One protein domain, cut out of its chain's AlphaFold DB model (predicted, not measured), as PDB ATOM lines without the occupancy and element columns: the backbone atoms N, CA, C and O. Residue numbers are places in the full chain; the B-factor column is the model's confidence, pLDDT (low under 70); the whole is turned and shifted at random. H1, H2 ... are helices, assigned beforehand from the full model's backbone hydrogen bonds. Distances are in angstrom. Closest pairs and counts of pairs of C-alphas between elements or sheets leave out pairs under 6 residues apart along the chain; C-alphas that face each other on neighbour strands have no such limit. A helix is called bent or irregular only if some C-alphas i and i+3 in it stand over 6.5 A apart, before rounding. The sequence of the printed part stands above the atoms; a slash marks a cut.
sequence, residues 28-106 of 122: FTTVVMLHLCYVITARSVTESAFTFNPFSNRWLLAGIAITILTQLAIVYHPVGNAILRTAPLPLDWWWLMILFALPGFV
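AT A GLANCE: This is residues 28 to 106 of the 122 residues of the protein "ATPase" of Methanosarcinales archaeon (UniProt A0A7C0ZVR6). Three helices lie side by side, with H1 between the long H2 and H4; short H3 is set across the end of H2, and a long loop, residues 42 to 57, sits at the opposite end. The printed part has 79 residues with four named helices, H1 to H4 in order, and no named strand: all helix. It is elongated, 42 by 24 by 17 A, and only just loose, close to compact, with a radius of gyration of the C-alphas of 14.2 A.

IN THESE COORDINATES: Find C-alpha 58 at (4.252, -3.485, 57.764); from there H2 runs 26.6 A to residue 76. H1, residues 28 to 41, starts at (16.614, -4.272, 34.799) and spans 20.5 A. H3 is residues 78 to 84. H4, residues 91 to 106, spans 24.3 A and is only just irregular: C-alphas 100 and 103 are 6.6 A apart.

HOW THE PARTS SIT: H2 and H1 form a helical hairpin and touch, closest at the C-alphas of Ile 64 and Leu 36, 6.6 A, at a shallow tilt of 7 degrees, opposite ways. H1 touches H4, closest at C-alphas 34 and 101, 4.3 A, at a steep tilt of 39 degrees, the same way. H2, with residues 73 to 75 alone, touches H3 only at the corner, closest at C-alphas 74 and 80, 4.0 A. H2 and H4 are apart. Every O i to N i+4 pair is within hydrogen-bond range in H1, H2 and H3; in H4, 7 of 12 are.

THE WHOLE: The C-alphas farthest apart, of Thr 46 and Pro 78, are 42.7 A apart. The printed part has no cut; the link from H1 to H2 is long. Look there for pLDDT under 70: residue 42 and residues 44 to 55.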
ATOM      1  N   PHE A  28      16.602  -5.076  33.574       90.50
ATOM      2  CA  PHE A  28      16.614  -4.272  34.799       90.50
ATOM      3  C   PHE A  28      15.380  -4.538  35.675       90.50
ATOM      4  O   PHE A  28      15.507  -4.840  36.861       90.50
ATOM      5  N   THR A  29      14.185  -4.501  35.081       91.88
ATOM      6  CA  THR A  29      12.927  -4.743  35.800       91.88
ATOM      7  C   THR A  29      12.860  -6.168  36.349       91.88
ATOM      8  O   THR A  29      12.453  -6.358  37.492       91.88
ATOM      9  N   THR A  30      13.326  -7.166  35.592       91.50
ATOM     10  CA  THR A  30      13.386  -8.568  36.042       91.50
ATOM     11  C   THR A  30      14.286  -8.723  37.266       91.50
ATOM     12  O   THR A  30      13.908  -9.393  38.225       91.50
ATOM     13  N   VAL A  31      15.449  -8.061  37.284       92.12
ATOM     14  CA  VAL A  31      16.350  -8.072  38.447       92.12
ATOM     15  C   VAL A  31      15.676  -7.443  39.666       92.12
ATOM     16  O   VAL A  31      15.759  -8.001  40.758       92.12
ATOM     17  N   VAL A  32      14.969  -6.322  39.505       91.88
ATOM     18  CA  VAL A  32      14.225  -5.689  40.609       91.88
ATOM     19  C   VAL A  32      13.126  -6.617  41.141       91.88
ATOM     20  O   VAL A  32      12.997  -6.774  42.354       91.88
ATOM     21  N   MET A  33      12.390  -7.300  40.260       90.81
ATOM     22  CA  MET A  33      11.386  -8.298  40.656       90.81
ATOM     23  C   MET A  33      12.012  -9.480  41.406       90.81
ATOM     24  O   MET A  33      11.480  -9.908  42.429       90.81
ATOM     25  N   LEU A  34      13.178  -9.964  40.965       90.62
ATOM     26  CA  LEU A  34      13.924 -11.011  41.667       90.62
ATOM     27  C   LEU A  34      14.312 -10.567  43.081       90.62
ATOM     28  O   LEU A  34      14.168 -11.341  44.026       90.62
ATOM     29  N   HIS A  35      14.756  -9.320  43.257       89.38
ATOM     30  CA  HIS A  35      15.077  -8.786  44.582       89.38
ATOM     31  C   HIS A  35      13.838  -8.671  45.475       89.38
ATOM     32  O   HIS A  35      13.926  -8.954  46.667       89.38
ATOM     33  N   LEU A  36      12.673  -8.322  44.919       88.88
ATOM     34  CA  LEU A  36      11.414  -8.341  45.670       88.88
ATOM     35  C   LEU A  36      11.074  -9.757  46.154       88.88
ATOM     36  O   LEU A  36      10.751  -9.936  47.328       88.88
ATOM     37  N   CYS A  37      11.219 -10.765  45.289       85.00
ATOM     38  CA  CYS A  37      11.079 -12.172  45.667       85.00
ATOM     39  C   CYS A  37      12.073 -12.573  46.770       85.00
ATOM     40  O   CYS A  37      11.675 -13.186  47.760       85.00
ATOM     41  N   TYR A  38      13.342 -12.180  46.637       83.88
ATOM     42  CA  TYR A  38      14.392 -12.446  47.622       83.88
ATOM     43  C   TYR A  38      14.067 -11.836  48.992       83.88
ATOM     44  O   TYR A  38      14.139 -12.522  50.008       83.88
ATOM     45  N   VAL A  39      13.671 -10.561  49.033       84.44
ATOM     46  CA  VAL A  39      13.384  -9.817  50.271       84.44
ATOM     47  C   VAL A  39      12.216 -10.430  51.052       84.44
ATOM     48  O   VAL A  39      12.241 -10.447  52.285       84.44
ATOM     49  N   ILE A  40      11.221 -10.991  50.357       80.56
ATOM     50  CA  ILE A  40      10.122 -11.732  50.994       80.56
ATOM     51  C   ILE A  40      10.664 -12.973  51.716       80.56
ATOM     52  O   ILE A  40      10.310 -13.216  52.873       80.56
ATOM     53  N   THR A  41      11.557 -13.733  51.077       74.31
ATOM     54  CA  THR A  41      12.116 -14.958  51.666       74.31
ATOM     55  C   THR A  41      13.183 -14.671  52.726       74.31
ATOM     56  O   THR A  41      13.259 -15.389  53.725       74.31
ATOM     57  N   ALA A  42      13.951 -13.589  52.585       68.69
ATOM     58  CA  ALA A  42      14.988 -13.160  53.528       68.69
ATOM     59  C   ALA A  42      14.440 -12.733  54.904       68.69
ATOM     60  O   ALA A  42      15.203 -12.572  55.853       68.69
ATOM     61  N   ARG A  43      13.111 -12.594  55.051       70.19
ATOM     62  CA  ARG A  43      12.456 -12.271  56.329       70.19
ATOM     63  C   ARG A  43      12.770 -13.275  57.446       70.19
ATOM     64  O   ARG A  43      12.721 -12.907  58.617       70.19
ATOM     65  N   SER A  44      13.050 -14.530  57.106       58.62
ATOM     66  CA  SER A  44      13.395 -15.558  58.085       58.62
ATOM     67  C   SER A  44      14.577 -16.379  57.599       58.62
ATOM     68  O   SER A  44      14.555 -16.878  56.479       58.62
ATOM     69  N   VAL A  45      15.598 -16.518  58.442       56.62
ATOM     70  CA  VAL A  45      16.816 -17.289  58.145       56.62
ATOM     71  C   VAL A  45      16.583 -18.793  58.335       56.62
ATOM     72  O   VAL A  45      17.197 -19.603  57.653       56.62
ATOM     73  N   THR A  46      15.669 -19.182  59.227       54.59
ATOM     74  CA  THR A  46      15.501 -20.580  59.670       54.59
ATOM     75  C   THR A  46      14.135 -21.177  59.354       54.59
ATOM     76  O   THR A  46      13.992 -22.395  59.281       54.59
ATOM     77  N   GLU A  47      13.119 -20.341  59.147       58.22
ATOM     78  CA  GLU A  47      11.745 -20.788  58.936       58.22
ATOM     79  C   GLU A  47      11.257 -20.452  57.516       58.22
ATOM     80  O   GLU A  47      11.624 -19.435  56.911       58.22
ATOM     81  N   SER A  48      10.433 -21.353  56.978       59.59
ATOM     82  CA  SER A  48       9.845 -21.274  55.636       59.59
ATOM     83  C   SER A  48       8.990 -20.014  55.475       59.59
ATOM     84  O   SER A  48       8.285 -19.605  56.404       59.59
ATOM     85  N   ALA A  49       9.026 -19.400  54.286       59.59
ATOM     86  CA  ALA A  49       8.210 -18.222  53.984       59.59
ATOM     87  C   ALA A  49       6.694 -18.510  54.047       59.59
ATOM     88  O   ALA A  49       5.908 -17.584  54.241       59.59
ATOM     89  N   PHE A  50       6.285 -19.782  53.951       59.97
ATOM     90  CA  PHE A  50       4.885 -20.215  54.023       59.97
ATOM     91  C   PHE A  50       4.335 -20.333  55.450       59.97
ATOM     92  O   PHE A  50       3.120 -20.387  55.630       59.97
ATOM     93  N   THR A  51       5.195 -20.354  56.473       60.94
ATOM     94  CA  THR A  51       4.758 -20.491  57.873       60.94
ATOM     95  C   THR A  51       4.316 -19.155  58.481       60.94
ATOM     96  O   THR A  51       3.612 -19.128  59.490       60.94
ATOM     97  N   PHE A  52       4.713 -18.024  57.888       64.25
ATOM     98  CA  PHE A  52       4.453 -16.697  58.446       64.25
ATOM     99  C   PHE A  52       3.370 -15.946  57.690       64.25
ATOM    100  O   PHE A  52       3.315 -15.955  56.465       64.25
ATOM    101  N   ASN A  53       2.569 -15.179  58.432       67.31
ATOM    102  CA  ASN A  53       1.643 -14.231  57.832       67.31
ATOM    103  C   ASN A  53       2.438 -13.156  57.050       67.31
ATOM    104  O   ASN A  53       3.193 -12.398  57.684       67.31
ATOM    105  N   PRO A  54       2.275 -13.043  55.717       65.81
ATOM    106  CA  PRO A  54       2.995 -12.066  54.899       65.81
ATOM    107  C   PRO A  54       2.693 -10.613  55.308       65.81
ATOM    108  O   PRO A  54       3.532  -9.737  55.116       65.81
ATOM    109  N   PHE A  55       1.560 -10.358  55.973       67.88
ATOM    110  CA  PHE A  55       1.143  -9.025  56.424       67.88
ATOM    111  C   PHE A  55       1.655  -8.613  57.807       67.88
ATOM    112  O   PHE A  55       1.416  -7.495  58.255       67.88
ATOM    113  N   SER A  56       2.378  -9.489  58.507       74.56
ATOM    114  CA  SER A  56       2.828  -9.201  59.874       74.56
ATOM    115  C   SER A  56       3.927  -8.123  59.944       74.56
ATOM    116  O   SER A  56       4.028  -7.441  60.963       74.56
ATOM    117  N   ASN A  57       4.720  -7.916  58.882       81.25
ATOM    118  CA  ASN A  57       5.743  -6.866  58.843       81.25
ATOM    119  C   ASN A  57       5.333  -5.712  57.913       81.25
ATOM    120  O   ASN A  57       5.629  -5.714  56.719       81.25
ATOM    121  N   ARG A  58       4.687  -4.692  58.490       82.75
ATOM    122  CA  ARG A  58       4.252  -3.485  57.764       82.75
ATOM    123  C   ARG A  58       5.402  -2.700  57.123       82.75
ATOM    124  O   ARG A  58       5.197  -2.089  56.082       82.75
ATOM    125  N   TRP A  59       6.598  -2.730  57.711       84.94
ATOM    126  CA  TRP A  59       7.768  -2.022  57.180       84.94
ATOM    127  C   TRP A  59       8.318  -2.708  55.933       84.94
ATOM    128  O   TRP A  59       8.674  -2.038  54.970       84.94
ATOM    129  N   LEU A  60       8.306  -4.044  55.919       85.00
ATOM    130  CA  LEU A  60       8.654  -4.832  54.739       85.00
ATOM    131  C   LEU A  60       7.690  -4.544  53.583       85.00
ATOM    132  O   LEU A  60       8.126  -4.271  52.469       85.00
ATOM    133  N   LEU A  61       6.383  -4.548  53.863       85.44
ATOM    134  CA  LEU A  61       5.363  -4.225  52.865       85.44
ATOM    135  C   LEU A  61       5.485  -2.790  52.348       85.44
ATOM    136  O   LEU A  61       5.357  -2.571  51.148       85.44
ATOM    137  N   ALA A  62       5.771  -1.827  53.228       88.62
ATOM    138  CA  ALA A  62       6.033  -0.450  52.824       88.62
ATOM    139  C   ALA A  62       7.261  -0.360  51.904       88.62
ATOM    140  O   ALA A  62       7.193   0.301  50.873       88.62
ATOM    141  N   GLY A  63       8.348  -1.072  52.225       90.62
ATOM    142  CA  GLY A  63       9.537  -1.151  51.375       90.62
ATOM    143  C   GLY A  63       9.225  -1.720  49.989       90.62
ATOM    144  O   GLY A  63       9.533  -1.082  48.988       90.62
ATOM    145  N   ILE A  64       8.525  -2.857  49.930       90.12
ATOM    146  CA  ILE A  64       8.075  -3.476  48.672       90.12
ATOM    147  C   ILE A  64       7.217  -2.498  47.858       90.12
ATOM    148  O   ILE A  64       7.454  -2.317  46.664       90.12
ATOM    149  N   ALA A  65       6.250  -1.834  48.496       91.00
ATOM    150  CA  ALA A  65       5.380  -0.868  47.831       91.00
ATOM    151  C   ALA A  65       6.177   0.315  47.256       91.00
ATOM    152  O   ALA A  65       5.990   0.671  46.095       91.00
ATOM    153  N   ILE A  66       7.105   0.883  48.032       94.31
ATOM    154  CA  ILE A  66       7.979   1.977  47.586       94.31
ATOM    155  C   ILE A  66       8.845   1.530  46.404       94.31
ATOM    156  O   ILE A  66       8.955   2.266  45.423       94.31
ATOM    157  N   THR A  67       9.423   0.329  46.453       93.38
ATOM    158  CA  THR A  67      10.221  -0.219  45.350       93.38
ATOM    159  C   THR A  67       9.387  -0.377  44.081       93.38
ATOM    160  O   THR A  67       9.822   0.064  43.022       93.38
ATOM    161  N   ILE A  68       8.176  -0.940  44.171       91.69
ATOM    162  CA  ILE A  68       7.288  -1.109  43.010       91.69
ATOM    163  C   ILE A  68       6.890   0.251  42.428       91.69
ATOM    164  O   ILE A  68       6.983   0.449  41.218       91.69
ATOM    165  N   LEU A  69       6.493   1.208  43.272       93.31
ATOM    166  CA  LEU A  69       6.131   2.559  42.831       93.31
ATOM    167  C   LEU A  69       7.306   3.266  42.152       93.31
ATOM    168  O   LEU A  69       7.134   3.878  41.102       93.31
ATOM    169  N   THR A  70       8.504   3.138  42.720       91.50
ATOM    170  CA  THR A  70       9.724   3.713  42.146       91.50
ATOM    171  C   THR A  70      10.064   3.054  40.811       91.50
ATOM    172  O   THR A  70      10.383   3.751  39.852       91.50
ATOM    173  N   GLN A  71       9.929   1.728  40.707       91.62
ATOM    174  CA  GLN A  71      10.155   0.996  39.460       91.62
ATOM    175  C   GLN A  71       9.180   1.439  38.364       91.62
ATOM    176  O   GLN A  71       9.592   1.700  37.236       91.62
ATOM    177  N   LEU A  72       7.892   1.569  38.693       89.75
ATOM    178  CA  LEU A  72       6.879   2.056  37.755       89.75
ATOM    179  C   LEU A  72       7.146   3.505  37.340       89.75
ATOM    180  O   LEU A  72       7.031   3.828  36.158       89.75
ATOM    181  N   ALA A  73       7.556   4.362  38.280       89.88
ATOM    182  CA  ALA A  73       7.962   5.726  37.973       89.88
ATOM    183  C   ALA A  73       9.166   5.745  37.022       89.88
ATOM    184  O   ALA A  73       9.163   6.501  36.061       89.88
ATOM    185  N   ILE A  74      10.167   4.886  37.215       88.50
ATOM    186  CA  ILE A  74      11.325   4.819  36.316       88.50
ATOM    187  C   ILE A  74      10.913   4.431  34.889       88.50
ATOM    188  O   ILE A  74      11.324   5.096  33.942       88.50
ATOM    189  N   VAL A  75      10.089   3.390  34.737       87.75
ATOM    190  CA  VAL A  75       9.740   2.809  33.426       87.75
ATOM    191  C   VAL A  75       8.727   3.661  32.649       87.75
ATOM    192  O   VAL A  75       8.807   3.763  31.423       87.75
ATOM    193  N   TYR A  76       7.761   4.276  33.336       87.06
ATOM    194  CA  TYR A  76       6.661   4.997  32.685       87.06
ATOM    195  C   TYR A  76       6.791   6.524  32.742       87.06
ATOM    196  O   TYR A  76       6.127   7.209  31.963       87.06
ATOM    197  N   HIS A  77       7.643   7.087  33.605       89.75
ATOM    198  CA  HIS A  77       7.837   8.535  33.674       89.75
ATOM    199  C   HIS A  77       8.965   9.001  32.734       89.75
ATOM    200  O   HIS A  77      10.055   8.420  32.738       89.75
ATOM    201  N   PRO A  78       8.781  10.105  31.983       82.81
ATOM    202  CA  PRO A  78       9.786  10.604  31.039       82.81
ATOM    203  C   PRO A  78      11.128  10.955  31.700       82.81
ATOM    204  O   PRO A  78      12.178  10.751  31.099       82.81
ATOM    205  N   VAL A  79      11.118  11.425  32.953       85.19
ATOM    206  CA  VAL A  79      12.354  11.711  33.712       85.19
ATOM    207  C   VAL A  79      13.126  10.429  34.042       85.19
ATOM    208  O   VAL A  79      14.348  10.410  33.916       85.19
ATOM    209  N   GLY A  80      12.432   9.348  34.412       81.00
ATOM    210  CA  GLY A  80      13.062   8.053  34.681       81.00
ATOM    211  C   GLY A  80      13.704   7.473  33.424       81.00
ATOM    212  O   GLY A  80      14.892   7.140  33.428       81.00
ATOM    213  N   ASN A  81      12.955   7.511  32.319       83.81
ATOM    214  CA  ASN A  81      13.428   7.124  30.993       83.81
ATOM    215  C   ASN A  81      14.630   7.947  30.518       83.81
ATOM    216  O   ASN A  81      15.537   7.393  29.905       83.81
ATOM    217  N   ALA A  82      14.698   9.240  30.837       82.38
ATOM    218  CA  ALA A  82      15.840  10.075  30.474       82.38
ATOM    219  C   ALA A  82      17.100   9.766  31.305       82.38
ATOM    220  O   ALA A  82      18.191   9.664  30.744       82.38
ATOM    221  N   ILE A  83      16.962   9.600  32.627       85.94
ATOM    222  CA  ILE A  83      18.098   9.390  33.543       85.94
ATOM    223  C   ILE A  83      18.703   7.997  33.357       85.94
ATOM    224  O   ILE A  83      19.918   7.861  33.227       85.94
ATOM    225  N   LEU A  84      17.858   6.963  33.333       82.50
ATOM    226  CA  LEU A  84      18.289   5.563  33.271       82.50
ATOM    227  C   LEU A  84      18.268   4.990  31.852       82.50
ATOM    228  O   LEU A  84      18.583   3.818  31.660       82.50
ATOM    229  N   ARG A  85      17.933   5.819  30.851       82.31
ATOM    230  CA  ARG A  85      17.820   5.429  29.436       82.31
ATOM    231  C   ARG A  85      16.853   4.257  29.223       82.31
ATOM    232  O   ARG A  85      17.040   3.459  28.304       82.31
ATOM    233  N   THR A  86      15.825   4.164  30.066       85.06
ATOM    234  CA  THR A  86      14.796   3.125  29.993       85.06
ATOM    235  C   THR A  86      13.762   3.430  28.910       85.06
ATOM    236  O   THR A  86      13.638   4.558  28.429       85.06
ATOM    237  N   ALA A  87      13.040   2.395  28.488       84.44
ATOM    238  CA  ALA A  87      11.957   2.485  27.520       84.44
ATOM    239  C   ALA A  87      10.662   1.917  28.123       84.44
ATOM    240  O   ALA A  87      10.725   0.941  28.877       84.44
ATOM    241  N   PRO A  88       9.489   2.483  27.788       84.31
ATOM    242  CA  PRO A  88       8.218   1.964  28.273       84.31
ATOM    243  C   PRO A  88       8.029   0.516  27.816       84.31
ATOM    244  O   PRO A  88       8.166   0.193  26.634       84.31
ATOM    245  N   LEU A  89       7.719  -0.359  28.772       84.06
ATOM    246  CA  LEU A  89       7.524  -1.784  28.527       84.06
ATOM    247  C   LEU A  89       6.047  -2.086  28.234       84.06
ATOM    248  O   LEU A  89       5.176  -1.642  28.997       84.06
ATOM    249  N   PRO A  90       5.748  -2.869  27.181       83.81
ATOM    250  CA  PRO A  90       4.401  -3.375  26.953       83.81
ATOM    251  C   PRO A  90       3.985  -4.320  28.088       83.81
ATOM    252  O   PRO A  90       4.800  -5.064  28.638       83.81
ATOM    253  N   LEU A  91       2.694  -4.299  28.430       83.06
ATOM    254  CA  LEU A  91       2.114  -5.116  29.506       83.06
ATOM    255  C   LEU A  91       2.366  -6.619  29.299       83.06
ATOM    256  O   LEU A  91       2.613  -7.343  30.261       83.06
ATOM    257  N   ASP A  92       2.425  -7.063  28.044       84.19
ATOM    258  CA  ASP A  92       2.681  -8.454  27.664       84.19
ATOM    259  C   ASP A  92       4.059  -8.971  28.093       84.19
ATOM    260  O   ASP A  92       4.281 -10.172  28.089       84.19
ATOM    261  N   TRP A  93       5.020  -8.118  28.452       84.25
ATOM    262  CA  TRP A  93       6.339  -8.581  28.903       84.25
ATOM    263  C   TRP A  93       6.378  -8.840  30.410       84.25
ATOM    264  O   TRP A  93       7.254  -9.552  30.899       84.25
ATOM    265  N   TRP A  94       5.416  -8.301  31.161       85.56
ATOM    266  CA  TRP A  94       5.407  -8.391  32.618       85.56
ATOM    267  C   TRP A  94       5.263  -9.819  33.128       85.56
ATOM    268  O   TRP A  94       5.949 -10.187  34.079       85.56
ATOM    269  N   TRP A  95       4.444 -10.651  32.479       87.31
ATOM    270  CA  TRP A  95       4.284 -12.046  32.899       87.31
ATOM    271  C   TRP A  95       5.582 -12.847  32.733       87.31
ATOM    272  O   TRP A  95       5.912 -13.646  33.608       87.31
ATOM    273  N   LEU A  96       6.355 -12.589  31.669       87.25
ATOM    274  CA  LEU A  96       7.671 -13.199  31.469       87.25
ATOM    275  C   LEU A  96       8.641 -12.760  32.564       87.25
ATOM    276  O   LEU A  96       9.274 -13.604  33.189       87.25
ATOM    277  N   MET A  97       8.732 -11.458  32.842       88.12
ATOM    278  CA  MET A  97       9.630 -10.940  33.882       88.12
ATOM    279  C   MET A  97       9.300 -11.520  35.262       88.12
ATOM    280  O   MET A  97      10.203 -11.905  36.001       88.12
ATOM    281  N   ILE A  98       8.011 -11.637  35.596       87.62
ATOM    282  CA  ILE A  98       7.560 -12.276  36.838       87.62
ATOM    283  C   ILE A  98       7.976 -13.749  36.853       87.62
ATOM    284  O   ILE A  98       8.569 -14.195  37.831       87.62
ATOM    285  N   LEU A  99       7.735 -14.489  35.765       88.88
ATOM    286  CA  LEU A  99       8.122 -15.896  35.644       88.88
ATOM    287  C   LEU A  99       9.633 -16.100  35.853       88.88
ATOM    288  O   LEU A  99      10.031 -17.013  36.573       88.88
ATOM    289  N   PHE A 100      10.468 -15.227  35.284       87.81
ATOM    290  CA  PHE A 100      11.925 -15.269  35.443       87.81
ATOM    291  C   PHE A 100      12.429 -14.766  36.805       87.81
ATOM    292  O   PHE A 100      13.564 -15.063  37.171       87.81
ATOM    293  N   ALA A 101      11.610 -14.049  37.576       88.31
ATOM    294  CA  ALA A 101      11.937 -13.633  38.940       88.31
ATOM    295  C   ALA A 101      11.650 -14.727  39.989       88.31
ATOM    296  O   ALA A 101      12.316 -14.774  41.026       88.31
ATOM    297  N   LEU A 102      10.712 -15.645  39.709       85.88
ATOM    298  CA  LEU A 102      10.326 -16.738  40.615       85.88
ATOM    299  C   LEU A 102      11.477 -17.642  41.092       85.88
ATOM    300  O   LEU A 102      11.441 -18.035  42.262       85.88
ATOM    301  N   PRO A 103      12.512 -17.968  40.287       85.75
ATOM    302  CA  PRO A 103      13.655 -18.742  40.762       85.75
ATOM    303  C   PRO A 103      14.316 -18.140  42.005       85.75
ATOM    304  O   PRO A 103      14.739 -18.894  42.876       85.75
ATOM    305  N   GLY A 104      14.336 -16.809  42.148       78.19
ATOM    306  CA  GLY A 104      14.864 -16.151  43.347       78.19
ATOM    307  C   GLY A 104      14.116 -16.549  44.621       78.19
ATOM    308  O   GLY A 104      14.732 -16.745  45.661       78.19
ATOM    309  N   PHE A 105      12.800 -16.747  44.540       80.31
ATOM    310  CA  PHE A 105      12.004 -17.257  45.656       80.31
ATOM    311  C   PHE A 105      12.233 -18.762  45.872       80.31
ATOM    312  O   PHE A 105      12.483 -19.203  46.993       80.31
ATOM    313  N   VAL A 106      12.172 -19.545  44.789       82.88
ATOM    314  CA  VAL A 106      12.232 -21.015  44.829       82.88
ATOM    315  C   VAL A 106      13.576 -21.522  45.350       82.88
ATOM    316  O   VAL A 106      13.598 -22.425  46.179       82.88
TER     317      VAL A 106